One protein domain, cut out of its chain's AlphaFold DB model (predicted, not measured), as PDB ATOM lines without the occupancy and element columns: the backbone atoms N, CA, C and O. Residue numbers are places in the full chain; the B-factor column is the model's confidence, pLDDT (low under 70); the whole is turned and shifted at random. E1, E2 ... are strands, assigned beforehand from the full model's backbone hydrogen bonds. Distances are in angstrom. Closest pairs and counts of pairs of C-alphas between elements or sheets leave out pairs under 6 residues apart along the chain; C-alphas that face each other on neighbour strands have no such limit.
ATOM      1  N   PHE A   8     -18.047  15.962  78.370       90.69
ATOM      2  CA  PHE A   8     -17.230  15.324  79.400       90.69
ATOM      3  C   PHE A   8     -15.748  15.667  79.255       90.69
ATOM      4  O   PHE A   8     -15.289  16.029  78.174       90.69
ATOM      5  N   ALA A   9     -15.009  15.534  80.352       91.31
ATOM      6  CA  ALA A   9     -13.558  15.660  80.394       91.31
ATOM      7  C   ALA A   9     -12.965  14.603  81.333       91.31
ATOM      8  O   ALA A   9     -13.551  14.285  82.367       91.31
ATOM      9  N   VAL A  10     -11.798  14.058  80.985       87.56
ATOM     10  CA  VAL A  10     -11.083  13.077  81.818       87.56
ATOM     11  C   VAL A  10     -10.190  13.808  82.818       87.56
ATOM     12  O   VAL A  10      -9.377  14.646  82.423       87.56
ATOM     13  N   ILE A  11     -10.305  13.454  84.097       86.25
ATOM     14  CA  ILE A  11      -9.403  13.913  85.157       86.25
ATOM     15  C   ILE A  11      -8.161  13.027  85.127       86.25
ATOM     16  O   ILE A  11      -8.249  11.798  85.229       86.25
ATOM     17  N   ARG A  12      -7.000  13.662  84.990       83.88
ATOM     18  CA  ARG A  12      -5.698  13.002  84.905       83.88
ATOM     19  C   ARG A  12      -4.786  13.513  86.006       83.88
ATOM     20  O   ARG A  12      -4.743  14.717  86.243       83.88
ATOM     21  N   PHE A  13      -4.066  12.605  86.655       78.38
ATOM     22  CA  PHE A  13      -2.976  12.991  87.544       78.38
ATOM     23  C   PHE A  13      -1.782  13.467  86.702       78.38
ATOM     24  O   PHE A  13      -1.537  12.928  85.618       78.38
ATOM     25  N   MET A  14      -1.061  14.489  87.174       68.38
ATOM     26  CA  MET A  14       0.177  14.933  86.524       68.38
ATOM     27  C   MET A  14       1.221  13.806  86.573       68.38
ATOM     28  O   MET A  14       1.222  13.028  87.527       68.38
ATOM     29  N   PRO A  15       2.077  13.669  85.546       63.69
ATOM     30  CA  PRO A  15       2.934  12.500  85.420       63.69
ATOM     31  C   PRO A  15       3.931  12.417  86.578       63.69
ATOM     32  O   PRO A  15       4.502  13.428  86.993       63.69
ATOM     33  N   TYR A  16       4.194  11.196  87.050       60.66
ATOM     34  CA  TYR A  16       5.394  10.932  87.842       60.66
ATOM     35  C   TYR A  16       6.598  11.196  86.932       60.66
ATOM     36  O   TYR A  16       6.727  10.575  85.874       60.66
ATOM     37  N   VAL A  17       7.462  12.141  87.313       62.69
ATOM     38  CA  VAL A  17       8.555  12.651  86.457       62.69
ATOM     39  C   VAL A  17       9.456  11.524  85.935       62.69
ATOM     40  O   VAL A  17       9.938  11.595  84.808       62.69
ATOM     41  N   GLN A  18       9.624  10.455  86.720       68.25
ATOM     42  CA  GLN A  18      10.434   9.293  86.349       68.25
ATOM     43  C   GLN A  18       9.777   8.363  85.323       68.25
ATOM     44  O   GLN A  18      10.477   7.876  84.442       68.25
ATOM     45  N   THR A  19       8.469   8.104  85.407       73.38
ATOM     46  CA  THR A  19       7.809   7.129  84.518       73.38
ATOM     47  C   THR A  19       7.194   7.772  83.282       73.38
ATOM     48  O   THR A  19       6.930   7.080  82.306       73.38
ATOM     49  N   ARG A  20       6.964   9.097  83.296       67.75
ATOM     50  CA  ARG A  20       6.197   9.823  82.261       67.75
ATOM     51  C   ARG A  20       4.808   9.223  81.998       67.75
ATOM     52  O   ARG A  20       4.191   9.511  80.973       67.75
ATOM     53  N   GLU A  21       4.296   8.415  82.920       68.81
ATOM     54  CA  GLU A  21       2.990   7.786  82.788       68.81
ATOM     55  C   GLU A  21       1.894   8.716  83.304       68.81
ATOM     56  O   GLU A  21       2.028   9.369  84.341       68.81
ATOM     57  N   PHE A  22       0.781   8.753  82.573       73.62
ATOM     58  CA  PHE A  22      -0.424   9.471  82.969       73.62
ATOM     59  C   PHE A  22      -1.455   8.486  83.509       73.62
ATOM     60  O   PHE A  22      -1.827   7.528  82.831       73.62
ATOM     61  N   ALA A  23      -1.987   8.770  84.695       76.62
ATOM     62  CA  ALA A  23      -3.095   8.013  85.257       76.62
ATOM     63  C   ALA A  23      -4.413   8.767  85.039       76.62
ATOM     64  O   ALA A  23      -4.613   9.870  85.554       76.62
ATOM     65  N   ASN A  24      -5.335   8.155  84.291       84.88
ATOM     66  CA  ASN A  24      -6.728   8.594  84.252       84.88
ATOM     67  C   ASN A  24      -7.394   8.179  85.566       84.88
ATOM     68  O   ASN A  24      -7.610   6.987  85.798       84.88
ATOM     69  N   ILE A  25      -7.719   9.158  86.403       83.00
ATOM     70  CA  ILE A  25      -8.242   8.935  87.757       83.00
ATOM     71  C   ILE A  25      -9.715   9.308  87.891       83.00
ATOM     72  O   ILE A  25     -10.333   9.004  88.902       83.00
ATOM     73  N   GLY A  26     -10.302   9.980  86.901       85.31
ATOM     74  CA  GLY A  26     -11.668  10.467  87.025       85.31
ATOM     75  C   GLY A  26     -12.278  10.950  85.721       85.31
ATOM     76  O   GLY A  26     -11.629  10.993  84.675       85.31
ATOM     77  N   ILE A  27     -13.538  11.357  85.806       88.00
ATOM     78  CA  ILE A  27     -14.286  11.997  84.727       88.00
ATOM     79  C   ILE A  27     -15.193  13.083  85.306       88.00
ATOM     80  O   ILE A  27     -15.767  12.921  86.385       88.00
ATOM     81  N   ILE A  28     -15.317  14.183  84.577       89.31
ATOM     82  CA  ILE A  28     -16.269  15.267  84.821       89.31
ATOM     83  C   ILE A  28     -17.248  15.265  83.660       89.31
ATOM     84  O   ILE A  28     -16.845  15.062  82.512       89.31
ATOM     85  N   ILE A  29     -18.518  15.524  83.941       89.38
ATOM     86  CA  ILE A  29     -19.563  15.672  82.933       89.38
ATOM     87  C   ILE A  29     -20.350  16.958  83.151       89.38
ATOM     88  O   ILE A  29     -20.524  17.431  84.275       89.38
ATOM     89  N   THR A  30     -20.873  17.519  82.068       88.44
ATOM     90  CA  THR A  30     -21.753  18.680  82.148       88.44
ATOM     91  C   THR A  30     -22.739  18.750  80.991       88.44
ATOM     92  O   THR A  30     -22.452  18.345  79.863       88.44
ATOM     93  N   HIS A  31     -23.912  19.303  81.277       88.25
ATOM     94  CA  HIS A  31     -24.872  19.747  80.280       88.25
ATOM     95  C   HIS A  31     -25.347  21.152  80.660       88.25
ATOM     96  O   HIS A  31     -26.238  21.293  81.504       88.25
ATOM     97  N   PRO A  32     -24.746  22.198  80.061       82.81
ATOM     98  CA  PRO A  32     -24.994  23.586  80.444       82.81
ATOM     99  C   PRO A  32     -26.472  23.976  80.379       82.81
ATOM    100  O   PRO A  32     -26.962  24.663  81.268       82.81
ATOM    101  N   GLN A  33     -27.205  23.477  79.376       83.69
ATOM    102  CA  GLN A  33     -28.617  23.812  79.175       83.69
ATOM    103  C   GLN A  33     -29.530  23.307  80.301       83.69
ATOM    104  O   GLN A  33     -30.540  23.940  80.585       83.69
ATOM    105  N   SER A  34     -29.191  22.193  80.962       81.00
ATOM    106  CA  SER A  34     -29.967  21.686  82.108       81.00
ATOM    107  C   SER A  34     -29.365  22.060  83.461       81.00
ATOM    108  O   SER A  34     -29.908  21.666  84.492       81.00
ATOM    109  N   GLY A  35     -28.233  22.771  83.479       79.38
ATOM    110  CA  GLY A  35     -27.488  23.052  84.707       79.38
ATOM    111  C   GLY A  35     -26.870  21.807  85.356       79.38
ATOM    112  O   GLY A  35     -26.564  21.831  86.547       79.38
ATOM    113  N   CYS A  36     -26.696  20.714  84.602       81.56
ATOM    114  CA  CYS A  36     -26.082  19.490  85.109       81.56
ATOM    115  C   CYS A  36     -24.555  19.630  85.157       81.56
ATOM    116  O   CYS A  36     -23.925  19.966  84.148       81.56
ATOM    117  N   PHE A  37     -23.966  19.334  86.312       85.12
ATOM    118  CA  PHE A  37     -22.525  19.239  86.517       85.12
ATOM    119  C   PHE A  37     -22.258  18.173  87.580       85.12
ATOM    120  O   PHE A  37     -22.784  18.282  88.689       85.12
ATOM    121  N   ASP A  38     -21.466  17.159  87.245       85.56
ATOM    122  CA  ASP A  38     -21.121  16.077  88.171       85.56
ATOM    123  C   ASP A  38     -19.747  15.479  87.837       85.56
ATOM    124  O   ASP A  38     -19.219  15.679  86.736       85.56
ATOM    125  N   PHE A  39     -19.159  14.750  88.782       86.38
ATOM    126  CA  PHE A  39     -17.846  14.133  88.617       86.38
ATOM    127  C   PHE A  39     -17.705  12.832  89.410       86.38
ATOM    128  O   PHE A  39     -18.338  12.629  90.446       86.38
ATOM    129  N   LYS A  40     -16.816  11.954  88.939       84.06
ATOM    130  CA  LYS A  40     -16.389  10.754  89.667       84.06
ATOM    131  C   LYS A  40     -14.871  10.642  89.625       84.06
ATOM    132  O   LYS A  40     -14.278  10.757  88.555       84.06
ATOM    133  N   ILE A  41     -14.266  10.386  90.780       82.81
ATOM    134  CA  ILE A  41     -12.833  10.127  90.938       82.81
ATOM    135  C   ILE A  41     -12.677   8.745  91.576       82.81
ATOM    136  O   ILE A  41     -13.392   8.407  92.518       82.81
ATOM    137  N   GLU A  42     -11.774   7.935  91.038       80.56
ATOM    138  CA  GLU A  42     -11.388   6.654  91.616       80.56
ATOM    139  C   GLU A  42     -10.236   6.873  92.594       80.56
ATOM    140  O   GLU A  42      -9.203   7.446  92.255       80.56
ATOM    141  N   HIS A  43     -10.432   6.422  93.831       71.88
ATOM    142  CA  HIS A  43      -9.457   6.589  94.912       71.88
ATOM    143  C   HIS A  43      -8.473   5.420  95.020       71.88
ATOM    144  O   HIS A  43      -7.441   5.537  95.674       71.88
ATOM    145  N   ARG A  44      -8.780   4.279  94.394       67.31
ATOM    146  CA  ARG A  44      -7.815   3.189  94.244       67.31
ATOM    147  C   ARG A  44      -6.910   3.502  93.059       67.31
ATOM    148  O   ARG A  44      -7.398   3.987  92.044       67.31
ATOM    149  N   TYR A  45      -5.633   3.121  93.148       62.59
ATOM    150  CA  TYR A  45      -4.650   3.115  92.047       62.59
ATOM    151  C   TYR A  45      -5.034   2.177  90.875       62.59
ATOM    152  O   TYR A  45      -4.187   1.670  90.149       62.59
ATOM    153  N   SER A  46      -6.321   1.891  90.696       59.78
ATOM    154  CA  SER A  46      -6.872   1.092  89.617       59.78
ATOM    155  C   SER A  46      -7.321   1.998  88.480       59.78
ATOM    156  O   SER A  46      -8.005   2.998  88.704       59.78
ATOM    157  N   ARG A  47      -7.016   1.594  87.244       59.38
ATOM    158  CA  ARG A  47      -7.545   2.224  86.032       59.38
ATOM    159  C   ARG A  47      -9.066   2.370  86.127       59.38
ATOM    160  O   ARG A  47      -9.765   1.402  86.434       59.38
ATOM    161  N   LEU A  48      -9.574   3.556  85.792       62.28
ATOM    162  CA  LEU A  48     -11.007   3.841  85.731       62.28
ATOM    163  C   LEU A  48     -11.662   3.006  84.617       62.28
ATOM    164  O   LEU A  48     -11.725   3.414  83.461       62.28
ATOM    165  N   SER A  49     -12.076   1.782  84.954       59.62
ATOM    166  CA  SER A  49     -12.590   0.793  83.995       59.62
ATOM    167  C   SER A  49     -14.122   0.800  83.903       59.62
ATOM    168  O   SER A  49     -14.692   0.379  82.900       59.62
TER     169      SER A  49
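This is residues 8 to 49 of the 73 residues of the protein "Phage associated protein" of Neisseria gonorrhoeae (UniProt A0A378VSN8). A narrow three-stranded sheet, a single layer with no named helix, runs on at one end into a long loop, residues 13 to 23, and closes at the other end with the tight turn of residues 32 to 35; a tail, residues 42 to 49, hooks round past the end of E3. The sheet and the long loop together make the long axis of a rod that spans 42 by 18 by 13 A. The printed part has 42 residues, with three named strands along the chain, E1, E2 and E3, in the same order across the sheet, each antiparallel to its neighbour. The class is all strand, though under half of the residues, 19 of 42, are in named elements. The whole is loose, with a radius of gyration of the C-alphas of 12.8 A.

The edge strand E1, residues 8 to 12, is the antiparallel neighbour of the inner strand E2, residues 24 to 31, at 157 degrees between their directions. The C-alphas of Phe 8 and Ile 29, 4.2 A apart, face each other. Across this pair N 9 and O 28 are within hydrogen-bond range at 2.9 A, and N 28 and O 9 at 2.8 A. E2 is also the antiparallel neighbour of the other edge strand, E3, residues 36 to 41, at 173 degrees. The C-alphas of Gly 26 and Ile 41, 4.1 A apart, face each other, and N 29 and O 38 are within hydrogen-bond range at 2.9 A, as are N 40 and O 27 at 2.9 A. E1 and E2 form a hairpin, and so do E2 and E3. The three strands form a meander, each the antiparallel neighbour of the one before. The closest C-alphas of E1 and E3 are those of Ile 11 and Ile 41, 7.7 A apart.

E1 begins at C-alpha 8, at (-17.230, 15.324, 79.400), and measures 13.0 A to C-alpha 12. E2 measures 21.7 A from C-alpha 24, at (-6.728, 8.594, 84.252), to C-alpha 31, and is the longest strand with 8 residues. E3 measures 17.2 A from C-alpha 36 to C-alpha 41, where it ends at (-12.833, 10.127, 90.938).

The two C-alphas farthest apart are those of Gln 18 and Ser 34, 42.5 A. The link from E1 to E2 is long, with 11 residues, and the link from E2 to E3 is tight, with 4. The printed part has no cut; its first and last C-alphas, of Phe 8 and Ser 49, are 15.9 A apart. The mean pLDDT of the printed part is 77.5, and residues 14 to 18, 20 to 21 and 44 to 49 of the model are under 70.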